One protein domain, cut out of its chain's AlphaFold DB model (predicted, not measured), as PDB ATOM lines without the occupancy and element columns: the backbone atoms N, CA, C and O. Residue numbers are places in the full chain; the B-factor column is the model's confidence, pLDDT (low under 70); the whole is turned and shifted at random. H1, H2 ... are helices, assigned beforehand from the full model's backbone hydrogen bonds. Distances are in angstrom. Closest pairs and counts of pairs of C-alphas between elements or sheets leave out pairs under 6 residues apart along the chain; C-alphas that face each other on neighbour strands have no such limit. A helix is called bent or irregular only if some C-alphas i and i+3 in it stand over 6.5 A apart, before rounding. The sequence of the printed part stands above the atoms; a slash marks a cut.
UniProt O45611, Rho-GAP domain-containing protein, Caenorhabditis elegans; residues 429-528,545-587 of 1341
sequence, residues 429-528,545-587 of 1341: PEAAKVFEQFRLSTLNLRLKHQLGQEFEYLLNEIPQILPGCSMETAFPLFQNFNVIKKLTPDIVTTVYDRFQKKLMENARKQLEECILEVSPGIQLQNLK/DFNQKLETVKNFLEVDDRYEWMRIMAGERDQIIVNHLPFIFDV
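Overview. This is residues 429 to 528 and 545 to 587 of the 1341 residues of the protein "Rho-GAP domain-containing protein" of Caenorhabditis elegans (UniProt O45611). Two long helices make a long, thin shape: the last part of H1 crosses the first part of H3, and bent H3 runs on as a spine with H4, H5 and H6 clustered on its later part. H2 lies near the crossing, and residues 429 to 446 of H1 stick out. Printed are 143 residues with six named helices, H1 to H6 in order, and no named strand: all helix. The whole is extended, with a radius of gyration of the C-alphas of 22.7 A and spans of 86 by 30 by 20 A.

Along the chain. Find C-alpha 429 at (271.518, 207.760, 189.083); from there H1, residues 429 to 460, runs 47.6 A. H2 is residues 471 to 478. H3, residues 489 to 528, was assigned as one helix by its hydrogen bonds but is bent, with C-alphas 517 and 520 7.0 A apart; its arms are H3a, 489 to 517, 41.4 A, and H3b, 520 to 528. Then come H4, 546 to 557, H5, 561 to 565, and H6, 567 to 585, 24.6 A, ending at C-alpha 585 (251.292, 210.575, 263.828).

Arrangement. Look first at H3a: H1 touches it with residues 452 to 459 alone, closest at the C-alphas of Glu 456 and Val 495, 6.5 A. H6 touches H3a at a shallow tilt of 29 degrees, the same way, closest at the C-alphas of Glu 512 and Ile 576, 7.2 A. H1 and H6 are apart. Every O i to N i+4 pair is within hydrogen-bond range in H3b and H5, but 27 of 28 in H1, 1 of 4 in H2, where 3 of 5 O i to N i+3 pairs are, 24 of 25 in H3a, 7 of 8 in H4 and 11 of 15 in H6.

Size, cuts and confidence. Pro 429 and Lys 528 have the C-alphas farthest apart, 87.2 A. Residues 529 to 544 are cut out, and C-alphas 528 and 545 are 18.3 A apart. Of the links printed whole, none is long. Low confidence, pLDDT under 70, falls on residues 527 to 528.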
ATOM      1  N   PRO A 429     271.066 208.975 188.395       87.86
ATOM      2  CA  PRO A 429     271.518 207.760 189.083       87.86
ATOM      3  C   PRO A 429     271.967 208.016 190.530       87.86
ATOM      4  O   PRO A 429     271.830 207.158 191.398       87.86
ATOM      5  N   GLU A 430     272.485 209.211 190.809       88.00
ATOM      6  CA  GLU A 430     272.936 209.644 192.131       88.00
ATOM      7  C   GLU A 430     271.774 209.752 193.126       88.00
ATOM      8  O   GLU A 430     271.928 209.365 194.282       88.00
ATOM      9  N   ALA A 431     270.594 210.197 192.681       91.21
ATOM     10  CA  ALA A 431     269.407 210.271 193.529       91.21
ATOM     11  C   ALA A 431     268.903 208.874 193.933       91.21
ATOM     12  O   ALA A 431     268.542 208.669 195.089       91.21
ATOM     13  N   ALA A 432     268.982 207.895 193.022       92.29
ATOM     14  CA  ALA A 432     268.662 206.497 193.318       92.29
ATOM     15  C   ALA A 432     269.589 205.899 194.397       92.29
ATOM     16  O   ALA A 432     269.132 205.170 195.273       92.29
ATOM     17  N   LYS A 433     270.885 206.249 194.379       93.26
ATOM     18  CA  LYS A 433     271.860 205.817 195.401       93.26
ATOM     19  C   LYS A 433     271.551 206.418 196.777       93.26
ATOM     20  O   LYS A 433     271.603 205.701 197.773       93.26
ATOM     21  N   VAL A 434     271.195 207.708 196.841       94.40
ATOM     22  CA  VAL A 434     270.778 208.357 198.102       94.40
ATOM     23  C   VAL A 434     269.466 207.760 198.620       94.40
ATOM     24  O   VAL A 434     269.313 207.597 199.828       94.40
ATOM     25  N   PHE A 435     268.542 207.378 197.731       94.99
ATOM     26  CA  PHE A 435     267.310 206.691 198.122       94.99
ATOM     27  C   PHE A 435     267.592 205.319 198.740       94.99
ATOM     28  O   PHE A 435     267.071 205.039 199.812       94.99
ATOM     29  N   GLU A 436     268.458 204.499 198.140       93.56
ATOM     30  CA  GLU A 436     268.815 203.193 198.715       93.56
ATOM     31  C   GLU A 436     269.508 203.345 200.082       93.56
ATOM     32  O   GLU A 436     269.195 202.623 201.029       93.56
ATOM     33  N   GLN A 437     270.378 204.349 200.233       93.52
ATOM     34  CA  GLN A 437     270.990 204.685 201.522       93.52
ATOM     35  C   GLN A 437     269.939 205.094 202.574       93.52
ATOM     36  O   GLN A 437     270.004 204.642 203.718       93.52
ATOM     37  N   PHE A 438     268.959 205.921 202.195       94.35
ATOM     38  CA  PHE A 438     267.840 206.319 203.057       94.35
ATOM     39  C   PHE A 438     266.948 205.129 203.439       94.35
ATOM     40  O   PHE A 438     266.620 204.951 204.614       94.35
ATOM     41  N   ARG A 439     266.608 204.280 202.465       92.37
ATOM     42  CA  ARG A 439     265.794 203.068 202.612       92.37
ATOM     43  C   ARG A 439     266.411 202.113 203.629       92.37
ATOM     44  O   ARG A 439     265.778 201.780 204.631       92.37
ATOM     45  N   LEU A 440     267.677 201.749 203.427       91.34
ATOM     46  CA  LEU A 440     268.415 200.860 204.326       91.34
ATOM     47  C   LEU A 440     268.611 201.478 205.718       91.34
ATOM     48  O   LEU A 440     268.475 200.772 206.718       91.34
ATOM     49  N   SER A 441     268.881 202.785 205.813       91.21
ATOM     50  CA  SER A 441     269.012 203.486 207.098       91.21
ATOM     51  C   SER A 441     267.707 203.453 207.906       91.21
ATOM     52  O   SER A 441     267.715 203.072 209.079       91.21
ATOM     53  N   THR A 442     266.580 203.764 207.262       90.68
ATOM     54  CA  THR A 442     265.253 203.837 207.893       90.68
ATOM     55  C   THR A 442     264.751 202.458 208.325       90.68
ATOM     56  O   THR A 442     264.281 202.298 209.452       90.68
ATOM     57  N   LEU A 443     264.915 201.428 207.485       89.09
ATOM     58  CA  LEU A 443     264.548 200.048 207.835       89.09
ATOM     59  C   LEU A 443     265.360 199.522 209.032       89.09
ATOM     60  O   LEU A 443     264.786 198.941 209.953       89.09
ATOM     61  N   ASN A 444     266.671 199.790 209.079       87.43
ATOM     62  CA  ASN A 444     267.509 199.427 210.228       87.43
ATOM     63  C   ASN A 444     267.100 200.165 211.516       87.43
ATOM     64  O   ASN A 444     267.173 199.587 212.601       87.43
ATOM     65  N   LEU A 445     266.661 201.426 211.418       87.36
ATOM     66  CA  LEU A 445     266.184 202.192 212.572       87.36
ATOM     67  C   LEU A 445     264.859 201.629 213.117       87.36
ATOM     68  O   LEU A 445     264.744 201.415 214.325       87.36
ATOM     69  N   ARG A 446     263.899 201.314 212.234       86.73
ATOM     70  CA  ARG A 446     262.626 200.663 212.598       86.73
ATOM     71  C   ARG A 446     262.859 199.299 213.264       86.73
ATOM     72  O   ARG A 446     262.309 199.052 214.335       86.73
ATOM     73  N   LEU A 447     263.735 198.462 212.697       85.80
ATOM     74  CA  LEU A 447     264.080 197.150 213.259       85.80
ATOM     75  C   LEU A 447     264.718 197.261 214.656       85.80
ATOM     76  O   LEU A 447     264.344 196.524 215.566       85.80
ATOM     77  N   LYS A 448     265.641 198.212 214.860       84.57
ATOM     78  CA  LYS A 448     266.231 198.485 216.184       84.57
ATOM     79  C   LYS A 448     265.184 198.921 217.211       84.57
ATOM     80  O   LYS A 448     265.281 198.520 218.367       84.57
ATOM     81  N   HIS A 449     264.186 199.705 216.803       86.16
ATOM     82  CA  HIS A 449     263.086 200.105 217.681       86.16
ATOM     83  C   HIS A 449     262.203 198.911 218.073       86.16
ATOM     84  O   HIS A 449     261.920 198.732 219.255       86.16
ATOM     85  N   GLN A 450     261.832 198.059 217.111       87.65
ATOM     86  CA  GLN A 450     261.040 196.844 217.356       87.65
ATOM     87  C   GLN A 450     261.754 195.878 218.310       87.65
ATOM     88  O   GLN A 450     261.185 195.496 219.328       87.65
ATOM     89  N   LEU A 451     263.026 195.559 218.051       87.15
ATOM     90  CA  LEU A 451     263.837 194.711 218.935       87.15
ATOM     91  C   LEU A 451     264.022 195.336 220.331       87.15
ATOM     92  O   LEU A 451     264.053 194.624 221.332       87.15
ATOM     93  N   GLY A 452     264.104 196.667 220.424       88.51
ATOM     94  CA  GLY A 452     264.111 197.377 221.704       88.51
ATOM     95  C   GLY A 452     262.803 197.218 222.488       88.51
ATOM     96  O   GLY A 452     262.847 197.060 223.704       88.51
ATOM     97  N   GLN A 453     261.652 197.199 221.808       88.70
ATOM     98  CA  GLN A 453     260.343 196.946 222.425       88.70
ATOM     99  C   GLN A 453     260.157 195.472 222.820       88.70
ATOM    100  O   GLN A 453     259.656 195.207 223.908       88.70
ATOM    101  N   GLU A 454     260.609 194.518 221.995       89.40
ATOM    102  CA  GLU A 454     260.654 193.088 222.354       89.40
ATOM    103  C   GLU A 454     261.496 192.851 223.617       89.40
ATOM    104  O   GLU A 454     261.114 192.067 224.485       89.40
ATOM    105  N   PHE A 455     262.628 193.550 223.751       93.68
ATOM    106  CA  PHE A 455     263.464 193.469 224.946       93.68
ATOM    107  C   PHE A 455     262.822 194.158 226.163       93.68
ATOM    108  O   PHE A 455     262.860 193.599 227.256       93.68
ATOM    109  N   GLU A 456     262.182 195.321 225.997       90.08
ATOM    110  CA  GLU A 456     261.475 195.994 227.099       90.08
ATOM    111  C   GLU A 456     260.281 195.162 227.614       90.08
ATOM    112  O   GLU A 456     260.048 195.126 228.820       90.08
ATOM    113  N   TYR A 457     259.589 194.420 226.734       89.50
ATOM    114  CA  TYR A 457     258.592 193.415 227.131       89.50
ATOM    115  C   TYR A 457     259.241 192.250 227.891       89.50
ATOM    116  O   TYR A 457     258.796 191.901 228.979       89.50
ATOM    117  N   LEU A 458     260.327 191.673 227.361       91.07
ATOM    118  CA  LEU A 458     261.035 190.557 228.000       91.07
ATOM    119  C   LEU A 458     261.504 190.887 229.427       91.07
ATOM    120  O   LEU A 458     261.432 190.025 230.296       91.07
ATOM    121  N   LEU A 459     261.971 192.114 229.683       92.68
ATOM    122  CA  LEU A 459     262.393 192.542 231.022       92.68
ATOM    123  C   LEU A 459     261.248 192.517 232.047       92.68
ATOM    124  O   LEU A 459     261.498 192.245 233.219       92.68
ATOM    125  N   ASN A 460     260.007 192.760 231.613       87.67
ATOM    126  CA  ASN A 460     258.821 192.740 232.470       87.67
ATOM    127  C   ASN A 460     258.456 191.320 232.948       87.67
ATOM    128  O   ASN A 460     257.913 191.156 234.036       87.67
ATOM    129  N   GLU A 461     258.807 190.294 232.170       88.50
ATOM    130  CA  GLU A 461     258.494 188.885 232.453       88.50
ATOM    131  C   GLU A 461     259.525 188.197 233.379       88.50
ATOM    132  O   GLU A 461     259.413 186.999 233.650       88.50
ATOM    133  N   ILE A 462     260.558 188.914 233.850       91.22
ATOM    134  CA  ILE A 462     261.660 188.358 234.657       91.22
ATOM    135  C   ILE A 462     261.566 188.896 236.102       91.22
ATOM    136  O   ILE A 462     262.174 189.923 236.415       91.22
ATOM    137  N   PRO A 463     260.860 188.208 237.025       85.72
ATOM    138  CA  PRO A 463     260.580 188.717 238.377       85.72
ATOM    139  C   PRO A 463     261.819 188.858 239.279       85.72
ATOM    140  O   PRO A 463     261.737 189.413 240.371       85.72
ATOM    141  N   GLN A 464     262.987 188.368 238.850       89.23
ATOM    142  CA  GLN A 464     264.263 188.594 239.535       89.23
ATOM    143  C   GLN A 464     264.842 190.001 239.277       89.23
ATOM    144  O   GLN A 464     265.762 190.418 239.984       89.23
ATOM    145  N   ILE A 465     264.331 190.745 238.286       92.52
ATOM    146  CA  ILE A 465     264.762 192.116 237.978       92.52
ATOM    147  C   ILE A 465     263.975 193.087 238.861       92.52
ATOM    148  O   ILE A 465     262.914 193.579 238.495       92.52
ATOM    149  N   LEU A 466     264.513 193.350 240.050       91.86
ATOM    150  CA  LEU A 466     263.927 194.267 241.029       91.86
ATOM    151  C   LEU A 466     264.298 195.742 240.767       91.86
ATOM    152  O   LEU A 466     265.324 196.009 240.128       91.86
ATOM    153  N   PRO A 467     263.512 196.701 241.299       92.73
ATOM    154  CA  PRO A 467     263.885 198.113 241.389       92.73
ATOM    155  C   PRO A 467     265.335 198.322 241.852       92.73
ATOM    156  O   PRO A 467     265.762 197.772 242.866       92.73
ATOM    157  N   GLY A 468     266.104 199.113 241.101       91.19
ATOM    158  CA  GLY A 468     267.487 199.464 241.446       91.19
ATOM    159  C   GLY A 468     268.524 198.370 241.167       91.19
ATOM    160  O   GLY A 468     269.705 198.570 241.445       91.19
ATOM    161  N   CYS A 469     268.130 197.226 240.598       92.56
ATOM    162  CA  CYS A 469     269.065 196.178 240.194       92.56
ATOM    163  C   CYS A 469     269.980 196.670 239.054       92.56
ATOM    164  O   CYS A 469     269.500 197.159 238.025       92.56
ATOM    165  N   SER A 470     271.301 196.543 239.213       92.39
ATOM    166  CA  SER A 470     272.264 197.017 238.209       92.39
ATOM    167  C   SER A 470     272.227 196.160 236.936       92.39
ATOM    168  O   SER A 470     271.852 194.986 236.966       92.39
ATOM    169  N   MET A 471     272.667 196.726 235.807       91.18
ATOM    170  CA  MET A 471     272.804 195.958 234.564       91.18
ATOM    171  C   MET A 471     273.775 194.777 234.725       91.18
ATOM    172  O   MET A 471     273.492 193.701 234.211       91.18
ATOM    173  N   GLU A 472     274.870 194.934 235.471       90.32
ATOM    174  CA  GLU A 472     275.837 193.852 235.719       90.32
ATOM    175  C   GLU A 472     275.204 192.671 236.472       90.32
ATOM    176  O   GLU A 472     275.461 191.513 236.144       90.32
ATOM    177  N   THR A 473     274.333 192.955 237.446       90.29
ATOM    178  CA  THR A 473     273.613 191.930 238.217       90.29
ATOM    179  C   THR A 473     272.477 191.290 237.414       90.29
ATOM    180  O   THR A 473     272.241 190.089 237.545       90.29
ATOM    181  N   ALA A 474     271.781 192.055 236.566       92.61
ATOM    182  CA  ALA A 474     270.623 191.568 235.816       92.61
ATOM    183  C   ALA A 474     270.971 190.880 234.482       92.61
ATOM    184  O   ALA A 474     270.266 189.957 234.074       92.61
ATOM    185  N   PHE A 475     272.054 191.276 233.802       93.13
ATOM    186  CA  PHE A 475     272.422 190.762 232.474       93.13
ATOM    187  C   PHE A 475     272.491 189.224 232.375       93.13
ATOM    188  O   PHE A 475     271.975 188.683 231.390       93.13
ATOM    189  N   PRO A 476     273.013 188.472 233.373       93.64
ATOM    190  CA  PRO A 476     273.027 187.009 233.329       93.64
ATOM    191  C   PRO A 476     271.648 186.350 233.166       93.64
ATOM    192  O   PRO A 476     271.582 185.236 232.643       93.64
ATOM    193  N   LEU A 477     270.567 187.033 233.570       91.28
ATOM    194  CA  LEU A 477     269.185 186.553 233.479       91.28
ATOM    195  C   LEU A 477     268.654 186.567 232.035       91.28
ATOM    196  O   LEU A 477     267.889 185.682 231.658       91.28
ATOM    197  N   PHE A 478     269.070 187.544 231.215       92.35
ATOM    198  CA  PHE A 478     268.535 187.750 229.860       92.35
ATOM    199  C   PHE A 478     269.555 187.619 228.712       92.35
ATOM    200  O   PHE A 478     269.147 187.523 227.555       92.35
ATOM    201  N   GLN A 479     270.860 187.519 228.991       91.21
ATOM    202  CA  GLN A 479     271.938 187.406 227.986       91.21
ATOM    203  C   GLN A 479     271.711 186.353 226.879       91.21
ATOM    204  O   GLN A 479     272.166 186.515 225.748       91.21
ATOM    205  N   ASN A 480     271.001 185.262 227.188       88.60
ATOM    206  CA  ASN A 480     270.817 184.132 226.276       88.60
ATOM    207  C   ASN A 480     269.671 184.313 225.266       88.60
ATOM    208  O   ASN A 480     269.602 183.550 224.295       88.60
ATOM    209  N   PHE A 481     268.789 185.301 225.456       88.74
ATOM    210  CA  PHE A 481     267.625 185.508 224.594       88.74
ATOM    211  C   PHE A 481     268.019 186.037 223.208       88.74
ATOM    212  O   PHE A 481     268.946 186.829 223.037       88.74
ATOM    213  N   ASN A 482     267.286 185.602 222.180       85.80
ATOM    214  CA  ASN A 482     267.637 185.887 220.785       85.80
ATOM    215  C   ASN A 482     267.446 187.357 220.371       85.80
ATOM    216  O   ASN A 482     268.015 187.761 219.360       85.80
ATOM    217  N   VAL A 483     266.700 188.156 221.145       89.13
ATOM    218  CA  VAL A 483     266.594 189.613 220.949       89.13
ATOM    219  C   VAL A 483     267.913 190.321 221.294       89.13
ATOM    220  O   VAL A 483     268.390 191.132 220.503       89.13
ATOM    221  N   ILE A 484     268.580 189.933 222.391       88.53
ATOM    222  CA  ILE A 484     269.860 190.520 222.831       88.53
ATOM    223  C   ILE A 484     270.942 190.336 221.766       88.53
ATOM    224  O   ILE A 484     271.645 191.279 221.423       88.53
ATOM    225  N   LYS A 485     271.011 189.143 221.164       86.10
ATOM    226  CA  LYS A 485     271.978 188.791 220.106       86.10
ATOM    227  C   LYS A 485     271.817 189.610 218.811       86.10
ATOM    228  O   LYS A 485     272.678 189.522 217.941       86.10
ATOM    229  N   LYS A 486     270.723 190.370 218.664       85.36
ATOM    230  CA  LYS A 486     270.441 191.256 217.519       85.36
ATOM    231  C   LYS A 486     270.617 192.749 217.842       85.36
ATOM    232  O   LYS A 486     270.536 193.571 216.933       85.36
ATOM    233  N   LEU A 487     270.827 193.113 219.109       87.23
ATOM    234  CA  LEU A 487     271.006 194.496 219.561       87.23
ATOM    235  C   LEU A 487     272.490 194.800 219.824       87.23
ATOM    236  O   LEU A 487     273.269 193.906 220.146       87.23
ATOM    237  N   THR A 488     272.892 196.070 219.705       88.23
ATOM    238  CA  THR A 488     274.216 196.502 220.188       88.23
ATOM    239  C   THR A 488     274.169 196.733 221.703       88.23
ATOM    240  O   THR A 488     273.099 197.085 222.216       88.23
ATOM    241  N   PRO A 489     275.296 196.581 222.430       88.22
ATOM    242  CA  PRO A 489     275.339 196.783 223.880       88.22
ATOM    243  C   PRO A 489     274.739 198.121 224.326       88.22
ATOM    244  O   PRO A 489     273.944 198.149 225.257       88.22
ATOM    245  N   ASP A 490     275.005 199.206 223.594       87.74
ATOM    246  CA  ASP A 490     274.501 200.552 223.909       87.74
ATOM    247  C   ASP A 490     272.967 200.618 223.904       87.74
ATOM    248  O   ASP A 490     272.366 201.314 224.723       87.74
ATOM    249  N   ILE A 491     272.311 199.880 222.998       87.14
ATOM    250  CA  ILE A 491     270.845 199.810 222.927       87.14
ATOM    251  C   ILE A 491     270.310 198.958 224.082       87.14
ATOM    252  O   ILE A 491     269.309 199.333 224.689       87.14
ATOM    253  N   VAL A 492     270.987 197.856 224.418       91.66
ATOM    254  CA  VAL A 492     270.635 197.000 225.562       91.66
ATOM    255  C   VAL A 492     270.703 197.803 226.869       91.66
ATOM    256  O   VAL A 492     269.725 197.821 227.612       91.66
ATOM    257  N   THR A 493     271.774 198.563 227.109       92.74
ATOM    258  CA  THR A 493     271.874 199.476 228.261       92.74
ATOM    259  C   THR A 493     270.810 200.577 228.209       92.74
ATOM    260  O   THR A 493     270.061 200.745 229.165       92.74
ATOM    261  N   THR A 494     270.630 201.255 227.068       91.79
ATOM    262  CA  THR A 494     269.635 202.341 226.923       91.79
ATOM    263  C   THR A 494     268.189 201.884 227.182       91.79
ATOM    264  O   THR A 494     267.379 202.659 227.698       91.79
ATOM    265  N   VAL A 495     267.833 200.650 226.808       91.93
ATOM    266  CA  VAL A 495     266.511 200.067 227.097       91.93
ATOM    267  C   VAL A 495     266.415 199.649 228.565       91.93
ATOM    268  O   VAL A 495     265.420 199.971 229.212       91.93
ATOM    269  N   TYR A 496     267.447 199.005 229.114       94.97
ATOM    270  CA  TYR A 496     267.456 198.562 230.509       94.97
ATOM    271  C   TYR A 496     267.400 199.729 231.504       94.97
ATOM    272  O   TYR A 496     266.583 199.701 232.419       94.97
ATOM    273  N   ASP A 497     268.176 200.795 231.296       94.19
ATOM    274  CA  ASP A 497     268.164 201.987 232.157       94.19
ATOM    275  C   ASP A 497     266.798 202.689 232.132       94.19
ATOM    276  O   ASP A 497     266.302 203.172 233.154       94.19
ATOM    277  N   ARG A 498     266.142 202.711 230.963       93.13
ATOM    278  CA  ARG A 498     264.776 203.229 230.809       93.13
ATOM    279  C   ARG A 498     263.761 202.353 231.542       93.13
ATOM    280  O   ARG A 498     262.880 202.897 232.208       93.13
ATOM    281  N   PHE A 499     263.885 201.032 231.426       94.39
ATOM    282  CA  PHE A 499     263.046 200.063 232.125       94.39
ATOM    283  C   PHE A 499     263.217 200.184 233.645       94.39
ATOM    284  O   PHE A 499     262.237 200.425 234.342       94.39
ATOM    285  N   GLN A 500     264.452 200.161 234.158       94.70
ATOM    286  CA  GLN A 500     264.744 200.374 235.578       94.70
ATOM    287  C   GLN A 500     264.217 201.719 236.081       94.70
ATOM    288  O   GLN A 500     263.603 201.778 237.143       94.70
ATOM    289  N   LYS A 501     264.358 202.806 235.307       94.22
ATOM    290  CA  LYS A 501     263.787 204.103 235.694       94.22
ATOM    291  C   LYS A 501     262.261 204.059 235.835       94.22
ATOM    292  O   LYS A 501     261.744 204.664 236.769       94.22
ATOM    293  N   LYS A 502     261.545 203.343 234.959       92.53
ATOM    294  CA  LYS A 502     260.095 203.110 235.101       92.53
ATOM    295  C   LYS A 502     259.775 202.224 236.309       92.53
ATOM    296  O   LYS A 502     258.854 202.536 237.055       92.53
ATOM    297  N   LEU A 503     260.537 201.150 236.505       92.80
ATOM    298  CA  LEU A 503     260.324 200.153 237.552       92.80
ATOM    299  C   LEU A 503     260.510 200.749 238.956       92.80
ATOM    300  O   LEU A 503     259.633 200.601 239.803       92.80
ATOM    301  N   MET A 504     261.595 201.499 239.176       93.52
ATOM    302  CA  MET A 504     261.827 202.253 240.415       93.52
ATOM    303  C   MET A 504     260.716 203.276 240.673       93.52
ATOM    304  O   MET A 504     260.213 203.383 241.785       93.52
ATOM    305  N   GLU A 505     260.294 204.005 239.638       93.40
ATOM    306  CA  GLU A 505     259.242 205.021 239.741       93.40
ATOM    307  C   GLU A 505     257.850 204.436 240.033       93.40
ATOM    308  O   GLU A 505     257.028 205.090 240.675       93.40
ATOM    309  N   ASN A 506     257.583 203.203 239.591       91.54
ATOM    310  CA  ASN A 506     256.391 202.455 239.978       91.54
ATOM    311  C   ASN A 506     256.492 201.958 241.428       91.54
ATOM    312  O   ASN A 506     255.542 202.113 242.190       91.54
ATOM    313  N   ALA A 507     257.648 201.419 241.829       92.38
ATOM    314  CA  ALA A 507     257.867 200.907 243.181       92.38
ATOM    315  C   ALA A 507     257.706 201.993 244.260       92.38
ATOM    316  O   ALA A 507     257.031 201.740 245.254       92.38
ATOM    317  N   ARG A 508     258.209 203.220 244.025       94.26
ATOM    318  CA  ARG A 508     257.957 204.381 244.907       94.26
ATOM    319  C   ARG A 508     256.467 204.575 245.180       94.26
ATOM    320  O   ARG A 508     256.050 204.590 246.329       94.26
ATOM    321  N   LYS A 509     255.662 204.666 244.119       90.68
ATOM    322  CA  LYS A 509     254.219 204.948 244.207       90.68
ATOM    323  C   LYS A 509     253.438 203.811 244.850       90.68
ATOM    324  O   LYS A 509     252.454 204.059 245.531       90.68
ATOM    325  N   GLN A 510     253.883 202.574 244.652       91.36
ATOM    326  CA  GLN A 510     253.292 201.399 245.292       91.36
ATOM    327  C   GLN A 510     253.631 201.323 246.787       91.36
ATOM    328  O   GLN A 510     252.777 200.925 247.574       91.36
ATOM    329  N   LEU A 511     254.820 201.781 247.199       93.93
ATOM    330  CA  LEU A 511     255.163 201.968 248.610       93.93
ATOM    331  C   LEU A 511     254.375 203.128 249.243       93.93
ATOM    332  O   LEU A 511     253.860 202.970 250.342       93.93
ATOM    333  N   GLU A 512     254.247 204.271 248.562       92.50
ATOM    334  CA  GLU A 512     253.434 205.411 249.026       92.50
ATOM    335  C   GLU A 512     251.958 205.017 249.207       92.50
ATOM    336  O   GLU A 512     251.356 205.327 250.233       92.50
ATOM    337  N   GLU A 513     251.391 204.266 248.260       90.40
ATOM    338  CA  GLU A 513     250.034 203.717 248.354       90.40
ATOM    339  C   GLU A 513     249.896 202.746 249.545       90.40
ATOM    340  O   GLU A 513     248.990 202.917 250.359       90.40
ATOM    341  N   CYS A 514     250.842 201.815 249.722       91.90
ATOM    342  CA  CYS A 514     250.892 200.879 250.855       91.90
ATOM    343  C   CYS A 514     250.990 201.598 252.220       91.90
ATOM    344  O   CYS A 514     250.268 201.268 253.162       91.90
ATOM    345  N   ILE A 515     251.810 202.652 252.326       93.23
ATOM    346  CA  ILE A 515     251.892 203.508 253.526       93.23
ATOM    347  C   ILE A 515     250.535 204.157 253.829       93.23
ATOM    348  O   ILE A 515     250.108 204.199 254.987       93.23
ATOM    349  N   LEU A 516     249.836 204.651 252.807       91.06
ATOM    350  CA  LEU A 516     248.525 205.280 252.966       91.06
ATOM    351  C   LEU A 516     247.403 204.264 253.258       91.06
ATOM    352  O   LEU A 516     246.435 204.630 253.918       91.06
ATOM    353  N   GLU A 517     247.538 203.002 252.840       89.59
ATOM    354  CA  GLU A 517     246.633 201.899 253.207       89.59
ATOM    355  C   GLU A 517     246.697 201.549 254.699       89.59
ATOM    356  O   GLU A 517     245.653 201.401 255.334       89.59
ATOM    357  N   VAL A 518     247.899 201.459 255.285       89.90
ATOM    358  CA  VAL A 518     248.062 201.127 256.717       89.90
ATOM    359  C   VAL A 518     247.845 202.329 257.647       89.90
ATOM    360  O   VAL A 518     247.510 202.158 258.822       89.90
ATOM    361  N   SER A 519     247.989 203.553 257.123       89.66
ATOM    362  CA  SER A 519     247.844 204.813 257.868       89.66
ATOM    363  C   SER A 519     246.583 204.918 258.749       89.66
ATOM    364  O   SER A 519     246.757 205.212 259.933       89.66
ATOM    365  N   PRO A 520     245.339 204.662 258.277       83.28
ATOM    366  CA  PRO A 520     244.145 204.774 259.124       83.28
ATOM    367  C   PRO A 520     244.140 203.780 260.296       83.28
ATOM    368  O   PRO A 520     243.715 204.136 261.397       83.28
ATOM    369  N   GLY A 521     244.674 202.567 260.111       81.48
ATOM    370  CA  GLY A 521     244.805 201.575 261.184       81.48
ATOM    371  C   GLY A 521     245.793 202.018 262.268       81.48
ATOM    372  O   GLY A 521     245.473 201.985 263.459       81.48
ATOM    373  N   ILE A 522     246.963 202.521 261.858       84.14
ATOM    374  CA  ILE A 522     247.983 203.071 262.765       84.14
ATOM    375  C   ILE A 522     247.446 204.315 263.492       84.14
ATOM    376  O   ILE A 522     247.657 204.473 264.698       84.14
ATOM    377  N   GLN A 523     246.711 205.184 262.791       81.32
ATOM    378  CA  GLN A 523     246.046 206.352 263.371       81.32
ATOM    379  C   GLN A 523     245.054 205.909 264.463       81.32
ATOM    380  O   GLN A 523     245.213 206.302 265.619       81.32
ATOM    381  N   LEU A 524     244.112 205.008 264.165       72.15
ATOM    382  CA  LEU A 524     243.138 204.496 265.142       72.15
ATOM    383  C   LEU A 524     243.786 203.790 266.348       72.15
ATOM    384  O   LEU A 524     243.327 203.968 267.480       72.15
ATOM    385  N   GLN A 525     244.874 203.037 266.149       72.44
ATOM    386  CA  GLN A 525     245.602 202.389 267.247       72.44
ATOM    387  C   GLN A 525     246.247 203.419 268.191       72.44
ATOM    388  O   GLN A 525     246.088 203.325 269.410       72.44
ATOM    389  N   ASN A 526     246.913 204.443 267.645       70.11
ATOM    390  CA  ASN A 526     247.497 205.535 268.432       70.11
ATOM    391  C   ASN A 526     246.439 206.306 269.242       70.11
ATOM    392  O   ASN A 526     246.711 206.746 270.360       70.11
ATOM    393  N   LEU A 527     245.228 206.464 268.703       60.73
ATOM    394  CA  LEU A 527     244.130 207.167 269.372       60.73
ATOM    395  C   LEU A 527     243.514 206.322 270.504       60.73
ATOM    396  O   LEU A 527     243.327 206.838 271.608       60.73
ATOM    397  N   LYS A 528     243.342 205.003 270.308       58.48
ATOM    398  CA  LYS A 528     242.955 204.063 271.386       58.48
ATOM    399  C   LYS A 528     243.990 204.029 272.535       58.48
ATOM    400  O   LYS A 528     243.606 203.867 273.688       58.48
ATOM    401  N   ASP A 545     259.287 208.350 270.298       78.12
ATOM    402  CA  ASP A 545     260.468 208.905 269.645       78.12
ATOM    403  C   ASP A 545     260.467 208.596 268.136       78.12
ATOM    404  O   ASP A 545     259.712 207.757 267.638       78.12
ATOM    405  N   PHE A 546     261.298 209.315 267.384       84.23
ATOM    406  CA  PHE A 546     261.339 209.208 265.925       84.23
ATOM    407  C   PHE A 546     261.612 207.776 265.428       84.23
ATOM    408  O   PHE A 546     261.016 207.350 264.438       84.23
ATOM    409  N   ASN A 547     262.453 207.014 266.132       85.02
ATOM    410  CA  ASN A 547     262.779 205.639 265.766       85.02
ATOM    411  C   ASN A 547     261.624 204.697 266.120       85.02
ATOM    412  O   ASN A 547     261.262 203.859 265.304       85.02
ATOM    413  N   GLN A 548     260.980 204.880 267.279       85.01
ATOM    414  CA  GLN A 548     259.765 204.135 267.642       85.01
ATOM    415  C   GLN A 548     258.639 204.350 266.619       85.01
ATOM    416  O   GLN A 548     257.947 203.399 266.256       85.01
ATOM    417  N   LYS A 549     258.466 205.584 266.123       86.40
ATOM    418  CA  LYS A 549     257.502 205.907 265.058       86.40
ATOM    419  C   LYS A 549     257.840 205.203 263.743       86.40
ATOM    420  O   LYS A 549     256.960 204.576 263.160       86.40
ATOM    421  N   LEU A 550     259.099 205.281 263.305       88.57
ATOM    422  CA  LEU A 550     259.579 204.616 262.090       88.57
ATOM    423  C   LEU A 550     259.391 203.093 262.160       88.57
ATOM    424  O   LEU A 550     258.820 202.505 261.245       88.57
ATOM    425  N   GLU A 551     259.808 202.473 263.262       88.72
ATOM    426  CA  GLU A 551     259.722 201.024 263.446       88.72
ATOM    427  C   GLU A 551     258.267 200.549 263.545       88.72
ATOM    428  O   GLU A 551     257.908 199.525 262.969       88.72
ATOM    429  N   THR A 552     257.389 201.319 264.198       87.71
ATOM    430  CA  THR A 552     255.947 201.015 264.235       87.71
ATOM    431  C   THR A 552     255.359 200.966 262.827       87.71
ATOM    432  O   THR A 552     254.628 200.033 262.516       87.71
ATOM    433  N   VAL A 553     255.706 201.915 261.949       89.82
ATOM    434  CA  VAL A 553     255.225 201.898 260.557       89.82
ATOM    435  C   VAL A 553     255.836 200.735 259.768       89.82
ATOM    436  O   VAL A 553     255.105 200.058 259.052       89.82
ATOM    437  N   LYS A 554     257.128 200.423 259.941       91.77
ATOM    438  CA  LYS A 554     257.760 199.252 259.297       91.77
ATOM    439  C   LYS A 554     257.077 197.930 259.646       91.77
ATOM    440  O   LYS A 554     256.779 197.162 258.740       91.77
ATOM    441  N   ASN A 555     256.740 197.705 260.919       89.49
ATOM    442  CA  ASN A 555     256.038 196.491 261.362       89.49
ATOM    443  C   ASN A 555     254.668 196.288 260.677       89.49
ATOM    444  O   ASN A 555     254.213 195.155 260.559       89.49
ATOM    445  N   PHE A 556     254.010 197.361 260.215       88.98
ATOM    446  CA  PHE A 556     252.775 197.278 259.423       88.98
ATOM    447  C   PHE A 556     253.022 197.049 257.920       88.98
ATOM    448  O   PHE A 556     252.127 196.563 257.237       88.98
ATOM    449  N   LEU A 557     254.206 197.392 257.402       91.86
ATOM    450  CA  LEU A 557     254.564 197.283 255.979       91.86
ATOM    451  C   LEU A 557     255.305 195.981 255.633       91.86
ATOM    452  O   LEU A 557     255.249 195.533 254.495       91.86
ATOM    453  N   GLU A 558     255.984 195.354 256.597       89.10
ATOM    454  CA  GLU A 558     256.812 194.150 256.389       89.10
ATOM    455  C   GLU A 558     256.037 192.882 255.989       89.10
ATOM    456  O   GLU A 558     256.642 191.870 255.641       89.10
ATOM    457  N   VAL A 559     254.704 192.944 255.993       87.26
ATOM    458  CA  VAL A 559     253.808 191.886 255.498       87.26
ATOM    459  C   VAL A 559     253.377 192.079 254.036       87.26
ATOM    460  O   VAL A 559     252.687 191.213 253.500       87.26
ATOM    461  N   ASP A 560     253.757 193.186 253.390       89.70
ATOM    462  CA  ASP A 560     253.354 193.543 252.026       89.70
ATOM    463  C   ASP A 560     254.508 193.354 251.026       89.70
ATOM    464  O   ASP A 560     255.595 193.920 251.186       89.70
ATOM    465  N   ASP A 561     254.266 192.608 249.942       87.54
ATOM    466  CA  ASP A 561     255.254 192.371 248.880       87.54
ATOM    467  C   ASP A 561     255.851 193.682 248.322       87.54
ATOM    468  O   ASP A 561     257.034 193.724 247.971       87.54
ATOM    469  N   ARG A 562     255.076 194.780 248.279       90.90
ATOM    470  CA  ARG A 562     255.504 196.094 247.761       90.90
ATOM    471  C   ARG A 562     256.630 196.720 248.588       90.90
ATOM    472  O   ARG A 562     257.469 197.426 248.026       90.90
ATOM    473  N   TYR A 563     256.697 196.438 249.893       91.73
ATOM    474  CA  TYR A 563     257.805 196.863 250.756       91.73
ATOM    475  C   TYR A 563     259.101 196.116 250.404       91.73
ATOM    476  O   TYR A 563     260.174 196.726 250.313       91.73
ATOM    477  N   GLU A 564     259.000 194.814 250.116       89.33
ATOM    478  CA  GLU A 564     260.129 193.974 249.701       89.33
ATOM    479  C   GLU A 564     260.582 194.217 248.253       89.33
ATOM    480  O   GLU A 564     261.763 194.034 247.944       89.33
ATOM    481  N   TRP A 565     259.718 194.724 247.364       90.21
ATOM    482  CA  TRP A 565     260.141 195.163 246.023       90.21
ATOM    483  C   TRP A 565     261.263 196.212 246.092       90.21
ATOM    484  O   TRP A 565     262.161 196.213 245.250       90.21
ATOM    485  N   MET A 566     261.261 197.074 247.116       91.77
ATOM    486  CA  MET A 566     262.289 198.101 247.322       91.77
ATOM    487  C   MET A 566     263.476 197.652 248.196       91.77
ATOM    488  O   MET A 566     264.292 198.492 248.572       91.77
ATOM    489  N   ARG A 567     263.656 196.353 248.483       91.14
ATOM    490  CA  ARG A 567     264.748 195.854 249.353       91.14
ATOM    491  C   ARG A 567     266.173 196.208 248.894       91.14
ATOM    492  O   ARG A 567     267.050 196.405 249.726       91.14
ATOM    493  N   ILE A 568     266.412 196.336 247.582       91.50
ATOM    494  CA  ILE A 568     267.704 196.805 247.028       91.50
ATOM    495  C   ILE A 568     267.918 198.302 247.327       91.50
ATOM    496  O   ILE A 568     269.044 198.772 247.461       91.50
ATOM    497  N   MET A 569     266.825 199.049 247.469       91.91
ATOM    498  CA  MET A 569     266.766 200.503 247.603       91.91
ATOM    499  C   MET A 569     266.359 200.924 249.024       91.91
ATOM    500  O   MET A 569     265.711 201.956 249.203       91.91
ATOM    501  N   ALA A 570     266.732 200.136 250.040       89.68
ATOM    502  CA  ALA A 570     266.261 200.286 251.420       89.68
ATOM    503  C   ALA A 570     266.414 201.712 251.990       89.68
ATOM    504  O   ALA A 570     265.534 202.177 252.703       89.68
ATOM    505  N   GLY A 571     267.473 202.447 251.628       91.72
ATOM    506  CA  GLY A 571     267.647 203.846 252.043       91.72
ATOM    507  C   GLY A 571     266.626 204.823 251.438       91.72
ATOM    508  O   GLY A 571     266.211 205.759 252.115       91.72
ATOM    509  N   GLU A 572     266.181 204.605 250.195       92.70
ATOM    510  CA  GLU A 572     265.116 205.417 249.581       92.70
ATOM    511  C   GLU A 572     263.733 204.985 250.093       92.70
ATOM    512  O   GLU A 572     262.910 205.839 250.414       92.70
ATOM    513  N   ARG A 573     263.509 203.675 250.270       93.82
ATOM    514  CA  ARG A 573     262.308 203.108 250.910       93.82
ATOM    515  C   ARG A 573     262.081 203.707 252.302       93.82
ATOM    516  O   ARG A 573     261.016 204.249 252.584       93.82
ATOM    517  N   ASP A 574     263.102 203.655 253.155       92.98
ATOM    518  CA  ASP A 574     263.034 204.169 254.521       92.98
ATOM    519  C   ASP A 574     262.859 205.703 254.538       92.98
ATOM    520  O   ASP A 574     262.118 206.217 255.374       92.98
ATOM    521  N   GLN A 575     263.437 206.443 253.579       93.73
ATOM    522  CA  GLN A 575     263.205 207.887 253.439       93.73
ATOM    523  C   GLN A 575     261.757 208.221 253.032       93.73
ATOM    524  O   GLN A 575     261.194 209.189 253.545       93.73
ATOM    525  N   ILE A 576     261.130 207.431 252.154       93.69
ATOM    526  CA  ILE A 576     259.712 207.602 251.785       93.69
ATOM    527  C   ILE A 576     258.812 207.378 253.008       93.69
ATOM    528  O   ILE A 576     257.892 208.165 253.235       93.69
ATOM    529  N   ILE A 577     259.112 206.377 253.844       93.68
ATOM    530  CA  ILE A 577     258.405 206.151 255.116       93.68
ATOM    531  C   ILE A 577     258.599 207.350 256.056       93.68
ATOM    532  O   ILE A 577     257.617 207.889 256.567       93.68
ATOM    533  N   VAL A 578     259.839 207.829 256.232       92.34
ATOM    534  CA  VAL A 578     260.164 209.010 257.054       92.34
ATOM    535  C   VAL A 578     259.376 210.252 256.626       92.34
ATOM    536  O   VAL A 578     258.857 210.961 257.488       92.34
ATOM    537  N   ASN A 579     259.224 210.488 255.319       91.80
ATOM    538  CA  ASN A 579     258.458 211.619 254.787       91.80
ATOM    539  C   ASN A 579     256.967 211.577 255.179       91.80
ATOM    540  O   ASN A 579     256.340 212.628 255.284       91.80
ATOM    541  N   HIS A 580     256.408 210.387 255.431       92.19
ATOM    542  CA  HIS A 580     255.007 210.198 255.821       92.19
ATOM    543  C   HIS A 580     254.784 210.153 257.345       92.19
ATOM    544  O   HIS A 580     253.646 210.294 257.795       92.19
ATOM    545  N   LEU A 581     255.835 210.029 258.170       90.72
ATOM    546  CA  LEU A 581     255.700 210.014 259.637       90.72
ATOM    547  C   LEU A 581     254.966 211.240 260.230       90.72
ATOM    548  O   LEU A 581     254.205 211.036 261.180       90.72
ATOM    549  N   PRO A 582     255.119 212.482 259.717       87.86
ATOM    550  CA  PRO A 582     254.312 213.612 260.178       87.86
ATOM    551  C   PRO A 582     252.812 213.371 259.966       87.86
ATOM    552  O   PRO A 582     252.039 213.513 260.904       87.86
ATOM    553  N   PHE A 583     252.407 212.911 258.778       87.98
ATOM    554  CA  PHE A 583     251.005 212.639 258.443       87.98
ATOM    555  C   PHE A 583     250.386 211.514 259.287       87.98
ATOM    556  O   PHE A 583     249.236 211.604 259.719       87.98
ATOM    557  N   ILE A 584     251.151 210.448 259.532       86.93
ATOM    558  CA  ILE A 584     250.675 209.259 260.253       86.93
ATOM    559  C   ILE A 584     250.436 209.568 261.738       86.93
ATOM    560  O   ILE A 584     249.444 209.112 262.304       86.93
ATOM    561  N   PHE A 585     251.321 210.345 262.375       84.85
ATOM    562  CA  PHE A 585     251.292 210.575 263.828       84.85
ATOM    563  C   PHE A 585     250.738 211.947 264.258       84.85
ATOM    564  O   PHE A 585     250.386 212.102 265.431       84.85
ATOM    565  N   ASP A 586     250.653 212.920 263.349       80.52
ATOM    566  CA  ASP A 586     250.110 214.266 263.569       80.52
ATOM    567  C   ASP A 586     249.162 214.644 262.413       80.52
ATOM    568  O   ASP A 586     249.544 215.216 261.391       80.52
ATOM    569  N   VAL A 587     247.904 214.227 262.547       80.00
ATOM    570  CA  VAL A 587     246.929 214.173 261.449       80.00
ATOM    571  C   VAL A 587     246.347 215.562 261.154       80.00
ATOM    572  O   VAL A 587     245.301 215.935 261.681       80.00
TER     573      VAL A 587